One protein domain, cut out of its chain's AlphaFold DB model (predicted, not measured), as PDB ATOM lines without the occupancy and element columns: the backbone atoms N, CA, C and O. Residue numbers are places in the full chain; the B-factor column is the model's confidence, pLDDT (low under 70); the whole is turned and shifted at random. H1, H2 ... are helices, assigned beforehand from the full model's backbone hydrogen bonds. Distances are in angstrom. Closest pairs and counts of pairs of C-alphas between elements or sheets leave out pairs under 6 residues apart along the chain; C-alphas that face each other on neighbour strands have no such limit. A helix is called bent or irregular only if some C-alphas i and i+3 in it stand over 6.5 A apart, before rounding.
ATOM      1  N   GLU A 365     178.323 213.864 109.187       90.44
ATOM      2  CA  GLU A 365     177.495 213.648 108.007       90.44
ATOM      3  C   GLU A 365     176.425 212.573 108.244       90.44
ATOM      4  O   GLU A 365     175.281 212.753 107.820       90.44
ATOM      5  N   MET A 366     176.745 211.517 108.999       88.88
ATOM      6  CA  MET A 366     175.748 210.538 109.453       88.88
ATOM      7  C   MET A 366     174.734 211.159 110.425       88.88
ATOM      8  O   MET A 366     173.533 210.935 110.292       88.88
ATOM      9  N   TYR A 367     175.182 211.987 111.375       82.50
ATOM     10  CA  TYR A 367     174.296 212.680 112.325       82.50
ATOM     11  C   TYR A 367     173.420 213.768 111.686       82.50
ATOM     12  O   TYR A 367     172.367 214.096 112.233       82.50
ATOM     13  N   THR A 368     173.828 214.352 110.555       77.25
ATOM     14  CA  THR A 368     172.992 215.299 109.798       77.25
ATOM     15  C   THR A 368     171.918 214.611 108.964       77.25
ATOM     16  O   THR A 368     170.885 215.213 108.688       77.25
ATOM     17  N   GLU A 369     172.148 213.356 108.576       74.94
ATOM     18  CA  GLU A 369     171.178 212.513 107.865       74.94
ATOM     19  C   GLU A 369     170.328 211.664 108.819       74.94
ATOM     20  O   GLU A 369     169.435 210.936 108.380       74.94
ATOM     21  N   PHE A 370     170.594 211.776 110.123       68.19
ATOM     22  CA  PHE A 370     169.861 211.099 111.176       68.19
ATOM     23  C   PHE A 370     168.384 211.493 111.152       68.19
ATOM     24  O   PHE A 370     168.022 212.669 111.179       68.19
ATOM     25  N   ASP A 371     167.532 210.476 111.163       61.84
ATOM     26  CA  ASP A 371     166.086 210.616 111.229       61.84
ATOM     27  C   ASP A 371     165.576 209.653 112.298       61.84
ATOM     28  O   ASP A 371     165.666 208.428 112.159       61.84
ATOM     29  N   GLU A 372     165.065 210.216 113.392       61.81
ATOM     30  CA  GLU A 372     164.583 209.447 114.538       61.81
ATOM     31  C   GLU A 372     163.418 208.518 114.176       61.81
ATOM     32  O   GLU A 372     163.262 207.460 114.797       61.81
ATOM     33  N   ASN A 373     162.658 208.877 113.136       58.69
ATOM     34  CA  ASN A 373     161.473 208.167 112.674       58.69
ATOM     35  C   ASN A 373     161.803 207.047 111.681       58.69
ATOM     36  O   ASN A 373     160.915 206.281 111.304       58.69
ATOM     37  N   LYS A 374     163.069 206.927 111.257       65.50
ATOM     38  CA  LYS A 374     163.522 205.862 110.362       65.50
ATOM     39  C   LYS A 374     164.295 204.800 111.130       65.50
ATOM     40  O   LYS A 374     165.200 205.092 111.909       65.50
ATOM     41  N   GLU A 375     163.952 203.545 110.859       62.66
ATOM     42  CA  GLU A 375     164.687 202.383 111.372       62.66
ATOM     43  C   GLU A 375     166.026 202.182 110.653       62.66
ATOM     44  O   GLU A 375     166.944 201.612 111.232       62.66
ATOM     45  N   ASN A 376     166.161 202.706 109.429       61.50
ATOM     46  CA  ASN A 376     167.351 202.560 108.596       61.50
ATOM     47  C   ASN A 376     167.840 203.932 108.118       61.50
ATOM     48  O   ASN A 376     167.044 204.741 107.638       61.50
ATOM     49  N   CYS A 377     169.153 204.162 108.171       71.69
ATOM     50  CA  CYS A 377     169.791 205.306 107.524       71.69
ATOM     51  C   CYS A 377     170.483 204.850 106.233       71.69
ATOM     52  O   CYS A 377     171.637 204.424 106.251       71.69
ATOM     53  N   THR A 378     169.768 204.926 105.107       71.38
ATOM     54  CA  THR A 378     170.263 204.468 103.796       71.38
ATOM     55  C   THR A 378     171.573 205.151 103.393       71.38
ATOM     56  O   THR A 378     172.466 204.484 102.885       71.38
ATOM     57  N   ASN A 379     171.728 206.441 103.699       70.88
ATOM     58  CA  ASN A 379     172.927 207.211 103.357       70.88
ATOM     59  C   ASN A 379     174.059 207.096 104.400       70.88
ATOM     60  O   ASN A 379     175.188 207.491 104.124       70.88
ATOM     61  N   CYS A 380     173.799 206.521 105.583       80.88
ATOM     62  CA  CYS A 380     174.833 206.345 106.604       80.88
ATOM     63  C   CYS A 380     175.731 205.139 106.322       80.88
ATOM     64  O   CYS A 380     176.852 205.117 106.809       80.88
ATOM     65  N   SER A 381     175.260 204.129 105.582       80.94
ATOM     66  CA  SER A 381     175.996 202.864 105.440       80.94
ATOM     67  C   SER A 381     177.353 203.051 104.763       80.94
ATOM     68  O   SER A 381     178.348 202.548 105.267       80.94
ATOM     69  N   GLU A 382     177.408 203.801 103.658       85.50
ATOM     70  CA  GLU A 382     178.663 204.068 102.940       85.50
ATOM     71  C   GLU A 382     179.634 204.873 103.817       85.50
ATOM     72  O   GLU A 382     180.775 204.469 104.028       85.50
ATOM     73  N   LYS A 383     179.143 205.948 104.444       90.69
ATOM     74  CA  LYS A 383     179.933 206.787 105.361       90.69
ATOM     75  C   LYS A 383     180.418 206.032 106.596       90.69
ATOM     76  O   LYS A 383     181.497 206.316 107.106       90.69
ATOM     77  N   ALA A 384     179.633 205.082 107.096       90.31
ATOM     78  CA  ALA A 384     179.994 204.268 108.247       90.31
ATOM     79  C   ALA A 384     181.100 203.259 107.922       90.31
ATOM     80  O   ALA A 384     181.917 202.976 108.797       90.31
ATOM     81  N   GLU A 385     181.144 202.742 106.691       90.81
ATOM     82  CA  GLU A 385     182.247 201.904 106.206       90.81
ATOM     83  C   GLU A 385     183.545 202.710 106.084       90.81
ATOM     84  O   GLU A 385     184.605 202.253 106.513       90.81
ATOM     85  N   ASP A 386     183.476 203.934 105.560       93.81
ATOM     86  CA  ASP A 386     184.649 204.811 105.484       93.81
ATOM     87  C   ASP A 386     185.113 205.257 106.874       93.81
ATOM     88  O   ASP A 386     186.305 205.191 107.183       93.81
ATOM     89  N   PHE A 387     184.172 205.574 107.767       93.75
ATOM     90  CA  PHE A 387     184.471 205.844 109.171       93.75
ATOM     91  C   PHE A 387     185.172 204.648 109.820       93.75
ATOM     92  O   PHE A 387     186.163 204.828 110.520       93.75
ATOM     93  N   PHE A 388     184.687 203.424 109.587       92.56
ATOM     94  CA  PHE A 388     185.279 202.209 110.146       92.56
ATOM     95  C   PHE A 388     186.734 202.015 109.695       92.56
ATOM     96  O   PHE A 388     187.591 201.695 110.523       92.56
ATOM     97  N   LYS A 389     187.037 202.247 108.410       93.06
ATOM     98  CA  LYS A 389     188.409 202.158 107.876       93.06
ATOM     99  C   LYS A 389     189.340 203.154 108.565       93.06
ATOM    100  O   LYS A 389     190.365 202.743 109.102       93.06
ATOM    101  N   ILE A 390     188.947 204.427 108.620       94.31
ATOM    102  CA  ILE A 390     189.753 205.486 109.245       94.31
ATOM    103  C   ILE A 390     189.902 205.233 110.746       94.31
ATOM    104  O   ILE A 390     190.992 205.352 111.304       94.31
ATOM    105  N   TYR A 391     188.824 204.818 111.417       91.31
ATOM    106  CA  TYR A 391     188.860 204.501 112.841       91.31
ATOM    107  C   TYR A 391     189.845 203.366 113.139       91.31
ATOM    108  O   TYR A 391     190.541 203.417 114.149       91.31
ATOM    109  N   LYS A 392     189.953 202.360 112.266       90.00
ATOM    110  CA  LYS A 392     190.922 201.269 112.425       90.00
ATOM    111  C   LYS A 392     192.371 201.764 112.372       90.00
ATOM    112  O   LYS A 392     193.190 201.265 113.137       90.00
ATOM    113  N   GLU A 393     192.679 202.727 111.507       90.62
ATOM    114  CA  GLU A 393     194.006 203.359 111.441       90.62
ATOM    115  C   GLU A 393     194.287 204.224 112.672       90.62
ATOM    116  O   GLU A 393     195.390 204.216 113.215       90.62
ATOM    117  N   LEU A 394     193.268 204.944 113.149       90.06
ATOM    118  CA  LEU A 394     193.353 205.706 114.389       90.06
ATOM    119  C   LEU A 394     193.599 204.779 115.584       90.06
ATOM    120  O   LEU A 394     194.462 205.060 116.406       90.06
ATOM    121  N   ASN A 395     192.937 203.626 115.630       84.81
ATOM    122  CA  ASN A 395     193.066 202.615 116.677       84.81
ATOM    123  C   ASN A 395     194.440 201.897 116.703       84.81
ATOM    124  O   ASN A 395     194.520 200.755 117.150       84.81
ATOM    125  N   ASP A 396     195.511 202.547 116.233       83.62
ATOM    126  CA  ASP A 396     196.899 202.173 116.488       83.62
ATOM    127  C   ASP A 396     197.286 202.572 117.927       83.62
ATOM    128  O   ASP A 396     197.345 203.761 118.275       83.62
ATOM    129  N   PRO A 397     197.642 201.601 118.778       77.38
ATOM    130  CA  PRO A 397     198.044 201.870 120.149       77.38
ATOM    131  C   PRO A 397     199.313 202.744 120.292       77.38
ATOM    132  O   PRO A 397     199.596 203.236 121.386       77.38
ATOM    133  N   ASN A 398     200.111 202.936 119.236       80.25
ATOM    134  CA  ASN A 398     201.250 203.864 119.213       80.25
ATOM    135  C   ASN A 398     200.812 205.336 119.295       80.25
ATOM    136  O   ASN A 398     201.569 206.180 119.789       80.25
ATOM    137  N   ASN A 399     199.578 205.644 118.887       80.38
ATOM    138  CA  ASN A 399     199.004 206.989 118.959       80.38
ATOM    139  C   ASN A 399     198.711 207.417 120.405       80.38
ATOM    140  O   ASN A 399     198.740 208.608 120.714       80.38
ATOM    141  N   ALA A 400     198.575 206.464 121.338       73.50
ATOM    142  CA  ALA A 400     198.442 206.723 122.777       73.50
ATOM    143  C   ALA A 400     199.684 207.395 123.400       73.50
ATOM    144  O   ALA A 400     199.745 207.623 124.612       73.50
ATOM    145  N   LYS A 401     200.718 207.706 122.602       74.31
ATOM    146  CA  LYS A 401     201.843 208.524 123.051       74.31
ATOM    147  C   LYS A 401     201.406 209.928 123.492       74.31
ATOM    148  O   LYS A 401     201.992 210.416 124.457       74.31
ATOM    149  N   TYR A 402     200.370 210.493 122.868       69.75
ATOM    150  CA  TYR A 402     199.781 211.792 123.208       69.75
ATOM    151  C   TYR A 402     198.711 211.636 124.302       69.75
ATOM    152  O   TYR A 402     197.861 210.751 124.205       69.75
ATOM    153  N   SER A 403     198.746 212.478 125.339       67.88
ATOM    154  CA  SER A 403     197.917 212.324 126.549       67.88
ATOM    155  C   SER A 403     196.418 212.323 126.257       67.88
ATOM    156  O   SER A 403     195.699 211.441 126.721       67.88
ATOM    157  N   ASP A 404     195.943 213.254 125.436       75.19
ATOM    158  CA  ASP A 404     194.501 213.430 125.244       75.19
ATOM    159  C   ASP A 404     194.003 212.865 123.914       75.19
ATOM    160  O   ASP A 404     192.805 212.895 123.635       75.19
ATOM    161  N   TYR A 405     194.893 212.247 123.133       83.75
ATOM    162  CA  TYR A 405     194.506 211.428 121.986       83.75
ATOM    163  C   TYR A 405     193.474 210.367 122.389       83.75
ATOM    164  O   TYR A 405     192.435 210.206 121.753       83.75
ATOM    165  N   CYS A 406     193.723 209.705 123.518       82.56
ATOM    166  CA  CYS A 406     192.826 208.709 124.087       82.56
ATOM    167  C   CYS A 406     191.437 209.275 124.422       82.56
ATOM    168  O   CYS A 406     190.428 208.600 124.221       82.56
ATOM    169  N   GLN A 407     191.370 210.514 124.916       79.81
ATOM    170  CA  GLN A 407     190.103 211.172 125.239       79.81
ATOM    171  C   GLN A 407     189.306 211.495 123.971       79.81
ATOM    172  O   GLN A 407     188.104 211.215 123.903       79.81
ATOM    173  N   VAL A 408     189.978 212.028 122.950       85.56
ATOM    174  CA  VAL A 408     189.372 212.314 121.646       85.56
ATOM    175  C   VAL A 408     188.841 211.038 121.007       85.56
ATOM    176  O   VAL A 408     187.667 210.976 120.638       85.56
ATOM    177  N   LEU A 409     189.679 210.002 120.918       87.06
ATOM    178  CA  LEU A 409     189.313 208.741 120.285       87.06
ATOM    179  C   LEU A 409     188.143 208.067 121.017       87.06
ATOM    180  O   LEU A 409     187.207 207.587 120.378       87.06
ATOM    181  N   SER A 410     188.146 208.094 122.355       82.88
ATOM    182  CA  SER A 410     187.033 207.585 123.164       82.88
ATOM    183  C   SER A 410     185.737 208.352 122.901       82.88
ATOM    184  O   SER A 410     184.672 207.744 122.782       82.88
ATOM    185  N   THR A 411     185.813 209.678 122.754       81.94
ATOM    186  CA  THR A 411     184.645 210.506 122.420       81.94
ATOM    187  C   THR A 411     184.083 210.124 121.058       81.94
ATOM    188  O   THR A 411     182.900 209.812 120.957       81.94
ATOM    189  N   LEU A 412     184.940 210.057 120.040       87.25
ATOM    190  CA  LEU A 412     184.558 209.688 118.681       87.25
ATOM    191  C   LEU A 412     183.937 208.281 118.628       87.25
ATOM    192  O   LEU A 412     182.901 208.070 117.996       87.25
ATOM    193  N   SER A 413     184.530 207.326 119.354       86.25
ATOM    194  CA  SER A 413     184.021 205.959 119.494       86.25
ATOM    195  C   SER A 413     182.640 205.920 120.137       86.25
ATOM    196  O   SER A 413     181.740 205.237 119.648       86.25
ATOM    197  N   ASN A 414     182.456 206.653 121.236       81.81
ATOM    198  CA  ASN A 414     181.184 206.708 121.943       81.81
ATOM    199  C   ASN A 414     180.108 207.348 121.067       81.81
ATOM    200  O   ASN A 414     179.014 206.799 120.944       81.81
ATOM    201  N   ASP A 415     180.422 208.460 120.409       83.44
ATOM    202  CA  ASP A 415     179.500 209.144 119.510       83.44
ATOM    203  C   ASP A 415     179.078 208.220 118.345       83.44
ATOM    204  O   ASP A 415     177.892 208.144 118.018       83.44
ATOM    205  N   TYR A 416     179.993 207.429 117.776       86.44
ATOM    206  CA  TYR A 416     179.661 206.431 116.750       86.44
ATOM    207  C   TYR A 416     178.830 205.258 117.292       86.44
ATOM    208  O   TYR A 416     177.820 204.881 116.696       86.44
ATOM    209  N   LYS A 417     179.208 204.691 118.447       84.69
ATOM    210  CA  LYS A 417     178.473 203.589 119.097       84.69
ATOM    211  C   LYS A 417     177.016 203.969 119.359       84.69
ATOM    212  O   LYS A 417     176.138 203.117 119.249       84.69
ATOM    213  N   ASN A 418     176.745 205.240 119.644       77.88
ATOM    214  CA  ASN A 418     175.378 205.727 119.777       77.88
ATOM    215  C   ASN A 418     174.601 205.642 118.453       77.88
ATOM    216  O   ASN A 418     173.536 205.029 118.451       77.88
ATOM    217  N   LEU A 419     175.146 206.107 117.320       77.56
ATOM    218  CA  LEU A 419     174.534 205.886 115.991       77.56
ATOM    219  C   LEU A 419     174.325 204.404 115.681       77.56
ATOM    220  O   LEU A 419     173.234 204.019 115.259       77.56
ATOM    221  N   LYS A 420     175.336 203.567 115.929       82.06
ATOM    222  CA  LYS A 420     175.259 202.117 115.711       82.06
ATOM    223  C   LYS A 420     174.122 201.478 116.512       82.06
ATOM    224  O   LYS A 420     173.376 200.669 115.976       82.06
ATOM    225  N   ASN A 421     173.938 201.871 117.774       79.00
ATOM    226  CA  ASN A 421     172.854 201.354 118.615       79.00
ATOM    227  C   ASN A 421     171.455 201.706 118.078       79.00
ATOM    228  O   ASN A 421     170.491 201.008 118.394       79.00
ATOM    229  N   LYS A 422     171.323 202.784 117.292       73.12
ATOM    230  CA  LYS A 422     170.084 203.109 116.571       73.12
ATOM    231  C   LYS A 422     169.966 202.306 115.276       73.12
ATOM    232  O   LYS A 422     168.894 201.778 114.994       73.12
ATOM    233  N   TYR A 423     171.045 202.228 114.505       78.81
ATOM    234  CA  TYR A 423     171.099 201.568 113.204       78.81
ATOM    235  C   TYR A 423     171.957 200.301 113.296       78.81
ATOM    236  O   TYR A 423     173.147 200.314 112.989       78.81
ATOM    237  N   ASN A 424     171.341 199.182 113.693       73.56
ATOM    238  CA  ASN A 424     172.036 197.904 113.925       73.56
ATOM    239  C   ASN A 424     172.797 197.352 112.700       73.56
ATOM    240  O   ASN A 424     173.564 196.404 112.842       73.56
ATOM    241  N   SER A 425     172.570 197.904 111.506       80.00
ATOM    242  CA  SER A 425     173.270 197.546 110.271       80.00
ATOM    243  C   SER A 425     174.653 198.192 110.121       80.00
ATOM    244  O   SER A 425     175.351 197.855 109.170       80.00
ATOM    245  N   LEU A 426     175.040 199.137 110.989       84.75
ATOM    246  CA  LEU A 426     176.344 199.802 110.895       84.75
ATOM    247  C   LEU A 426     177.487 198.898 111.402       84.75
ATOM    248  O   LEU A 426     177.280 198.135 112.354       84.75
ATOM    249  N   PRO A 427     178.699 199.005 110.817       86.75
ATOM    250  CA  PRO A 427     179.877 198.258 111.251       86.75
ATOM    251  C   PRO A 427     180.177 198.371 112.753       86.75
ATOM    252  O   PRO A 427     179.877 199.359 113.425       86.75
ATOM    253  N   GLU A 428     180.798 197.337 113.314       87.94
ATOM    254  CA  GLU A 428     181.279 197.348 114.694       87.94
ATOM    255  C   GLU A 428     182.729 197.814 114.763       87.94
ATOM    256  O   GLU A 428     183.580 197.245 114.095       87.94
ATOM    257  N   ILE A 429     183.021 198.805 115.609       87.88
ATOM    258  CA  ILE A 429     184.393 199.224 115.914       87.88
ATOM    259  C   ILE A 429     184.913 198.478 117.152       87.88
ATOM    260  O   ILE A 429     184.258 198.477 118.196       87.88
ATOM    261  N   ASP A 430     186.094 197.867 117.050       79.94
ATOM    262  CA  ASP A 430     186.807 197.272 118.187       79.94
ATOM    263  C   ASP A 430     187.713 198.331 118.830       79.94
ATOM    264  O   ASP A 430     188.464 199.015 118.136       79.94
ATOM    265  N   THR A 431     187.629 198.494 120.151       78.56
ATOM    266  CA  THR A 431     188.419 199.476 120.918       78.56
ATOM    267  C   THR A 431     189.321 198.841 121.974       78.56
ATOM    268  O   THR A 431     190.054 199.549 122.659       78.56
ATOM    269  N   THR A 432     189.314 197.511 122.096       74.62
ATOM    270  CA  THR A 432     189.894 196.782 123.234       74.62
ATOM    271  C   THR A 432     191.387 197.038 123.455       74.62
ATOM    272  O   THR A 432     191.805 197.294 124.586       74.62
ATOM    273  N   GLU A 433     192.195 196.998 122.396       72.62
ATOM    274  CA  GLU A 433     193.653 197.143 122.494       72.62
ATOM    275  C   GLU A 433     194.083 198.579 122.839       72.62
ATOM    276  O   GLU A 433     194.912 198.799 123.730       72.62
ATOM    277  N   THR A 434     193.478 199.575 122.193       75.44
ATOM    278  CA  THR A 434     193.760 200.988 122.474       75.44
ATOM    279  C   THR A 434     193.228 201.403 123.838       75.44
ATOM    280  O   THR A 434     193.939 202.087 124.573       75.44
ATOM    281  N   ASP A 435     192.044 200.929 124.242       74.00
ATOM    282  CA  ASP A 435     191.490 201.172 125.580       74.00
ATOM    283  C   ASP A 435     192.447 200.659 126.672       74.00
ATOM    284  O   ASP A 435     192.649 201.332 127.692       74.00
ATOM    285  N   ALA A 436     193.092 199.507 126.448       75.50
ATOM    286  CA  ALA A 436     194.093 198.957 127.358       75.50
ATOM    287  C   ALA A 436     195.343 199.852 127.456       75.50
ATOM    288  O   ALA A 436     195.740 200.217 128.567       75.50
ATOM    289  N   LYS A 437     195.928 200.277 126.324       76.44
ATOM    290  CA  LYS A 437     197.114 201.161 126.335       76.44
ATOM    291  C   LYS A 437     196.815 202.553 126.887       76.44
ATOM    292  O   LYS A 437     197.600 203.080 127.674       76.44
ATOM    293  N   CYS A 438     195.679 203.139 126.521       78.81
ATOM    294  CA  CYS A 438     195.219 204.418 127.051       78.81
ATOM    295  C   CYS A 438     195.014 204.360 128.571       78.81
ATOM    296  O   CYS A 438     195.416 205.271 129.297       78.81
ATOM    297  N   SER A 439     194.462 203.254 129.081       76.50
ATOM    298  CA  SER A 439     194.321 203.025 130.522       76.50
ATOM    299  C   SER A 439     195.676 202.905 131.229       76.50
ATOM    300  O   SER A 439     195.863 203.487 132.301       76.50
ATOM    301  N   GLU A 440     196.638 202.195 130.632       74.88
ATOM    302  CA  GLU A 440     197.995 202.052 131.174       74.88
ATOM    303  C   GLU A 440     198.729 203.403 131.242       74.88
ATOM    304  O   GLU A 440     199.323 203.747 132.267       74.88
ATOM    305  N   LYS A 441     198.643 204.203 130.174       68.81
ATOM    306  CA  LYS A 441     199.210 205.558 130.082       68.81
ATOM    307  C   LYS A 441     198.644 206.501 131.143       68.81
ATOM    308  O   LYS A 441     199.415 207.121 131.874       68.81
ATOM    309  N   ASN A 442     197.319 206.546 131.287       66.50
ATOM    310  CA  ASN A 442     196.654 207.383 132.288       66.50
ATOM    311  C   ASN A 442     197.050 206.995 133.721       66.50
ATOM    312  O   ASN A 442     197.189 207.860 134.587       66.50
ATOM    313  N   SER A 443     197.285 205.702 133.978       65.50
ATOM    314  CA  SER A 443     197.798 205.235 135.271       65.50
ATOM    315  C   SER A 443     199.228 205.710 135.549       65.50
ATOM    316  O   SER A 443     199.545 206.010 136.700       65.50
ATOM    317  N   LYS A 444     200.092 205.785 134.526       61.38
ATOM    318  CA  LYS A 444     201.477 206.272 134.661       61.38
ATOM    319  C   LYS A 444     201.527 207.789 134.871       61.38
ATOM    320  O   LYS A 444     202.164 208.249 135.814       61.38
ATOM    321  N   GLN A 445     200.775 208.557 134.085       58.16
ATOM    322  CA  GLN A 445     200.747 210.022 134.180       58.16
ATOM    323  C   GLN A 445     200.154 210.520 135.513       58.16
ATOM    324  O   GLN A 445     200.667 211.470 136.101       58.16
ATOM    325  N   GLY A 446     199.142 209.827 136.056       44.00
ATOM    326  CA  GLY A 446     198.615 210.112 137.396       44.00
ATOM    327  C   GLY A 446     199.632 209.868 138.518       44.00
ATOM    328  O   GLY A 446     199.622 210.580 139.520       44.00
ATOM    329  N   SER A 447     200.545 208.905 138.343       42.84
ATOM    330  CA  SER A 447     201.631 208.668 139.301       42.84
ATOM    331  C   SER A 447     202.723 209.740 139.228       42.84
ATOM    332  O   SER A 447     203.191 210.185 140.270       42.84
ATOM    333  N   GLU A 448     203.067 210.239 138.037       40.12
ATOM    334  CA  GLU A 448     204.051 211.320 137.858       40.12
ATOM    335  C   GLU A 448     203.529 212.686 138.333       40.12
ATOM    336  O   GLU A 448     204.275 213.437 138.963       40.12
ATOM    337  N   GLN A 449     202.239 212.992 138.131       37.44
ATOM    338  CA  GLN A 449     201.624 214.209 138.679       37.44
ATOM    339  C   GLN A 449     201.628 214.224 140.214       37.44
ATOM    340  O   GLN A 449     201.892 215.269 140.801       37.44
ATOM    341  N   LEU A 450     201.434 213.076 140.874       33.34
ATOM    342  CA  LEU A 450     201.564 212.944 142.333       33.34
ATOM    343  C   LEU A 450     202.999 213.214 142.829       33.34
ATOM    344  O   LEU A 450     203.174 213.783 143.906       33.34
ATOM    345  N   TYR A 451     204.021 212.865 142.039       37.50
ATOM    346  CA  TYR A 451     205.421 213.186 142.345       37.50
ATOM    347  C   TYR A 451     205.759 214.669 142.109       37.50
ATOM    348  O   TYR A 451     206.511 215.244 142.895       37.50
ATOM    349  N   ALA A 452     205.186 215.308 141.081       30.38
ATOM    350  CA  ALA A 452     205.373 216.738 140.800       30.38
ATOM    351  C   ALA A 452     204.633 217.650 141.801       30.38
ATOM    352  O   ALA A 452     205.197 218.627 142.284       30.38
ATOM    353  N   GLN A 453     203.408 217.292 142.200       31.77
ATOM    354  CA  GLN A 453     202.667 218.018 143.241       31.77
ATOM    355  C   GLN A 453     203.306 217.846 144.628       31.77
ATOM    356  O   GLN A 453     203.278 218.762 145.448       31.77
TER     357      GLN A 453
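This is residues 365 to 453 of the 559 residues of an uncharacterized protein of Plasmodium yoelii 17X (UniProt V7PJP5). The longest helix, H5, runs out from one end of a pair of helices, H2 and H4, which lie side by side and run opposite ways; the short H3 sits at that same end, in the turn from H2 to H4. At the other end of the pair lie the small H1 and the loop that follows it, while residues 423 to 431 run back along the pair from the end of H4 to the beginning of H5, whose last residues, 446 to 453, stick out alone. The printed part has 89 residues with five named helices, in the order H1, H2, H3, H4, H5, and no named strand; its class is all helix. It is loose, with a radius of gyration of the C-alphas of 16.2 A, and spans 53 by 22 by 18 A, the far part of H5 adding to its length.

H5, residues 432 to 453, touches H3, residues 397 to 401, with its residues 433 to 441 alone; the closest C-alphas are those of Pro 397 and Thr 434, 5.0 A apart. H5 and H4, residues 405 to 422, only just touch, with 3 pairs of C-alphas within 8 A, and the closest C-alphas are those of Cys 406 and Cys 438, 5.7 A apart. H4 touches H5 with residue 406 alone, and H5 touches H4 with residues 434 to 438 alone. The two form a helical hairpin, two helices that follow each other and run opposite ways, here at a steep tilt of 39 degrees. H3 and H4 are close but not clearly touching, the closest C-alphas being those of Ala 400 and Cys 406, 6.1 A apart. H4 and H2, residues 380 to 394, are also close but not clearly touching: their closest C-alphas, those of Leu 394 and Leu 409, are 7.8 A apart. They run opposite ways at a shallow tilt of 25 degrees. H2 and H3 meet only through their link. H1, residues 365 to 368, touches H2 at residues 380 to 384 alone, with the C-alphas of Met 366 and Cys 380 closest at 5.2 A. H2 and H5 are apart, and H1 is apart from H3 and from H5. In H2, H4 and H5 every O i to N i+4 pair is within hydrogen-bond range; in H3 the count is 0 of 1, beside 2 of 2 O i to N i+3 pairs, and H1 is too short for an O i to N i+4 pair.

H5 measures 31.8 A from C-alpha 432 at (189.894, 196.782, 123.234) to C-alpha 453 at (202.667, 218.018, 143.241). H4 measures 26.4 A from Tyr 405 to Lys 422, and H2 measures 20.1 A from Cys 380 to Leu 394. H3 is 8.2 A long from Pro 397 to Lys 401; it is neither bent nor irregular, but only just: C-alphas 398 and 401 are 6.1 A apart. H1 is 5.1 A long and begins with C-alpha 365 at (177.495, 213.648, 108.007).

The two C-alphas farthest apart are those of Asn 373 and Tyr 451, 53.3 A. Without residues 446 to 453, which stand free, the body spans 46 by 20 by 18 A. The printed part has no cut. The link from H1 to H2, 11 residues, is long; the link from H4 to H5, 9 residues, is short, and those from H2 to H3 and from H3 to H4 are tight. The mean pLDDT of the printed part is 75.3, and it is under 70 at residues 370 to 376, 402 to 403 and 441 to 453; H5 has a mean of 59.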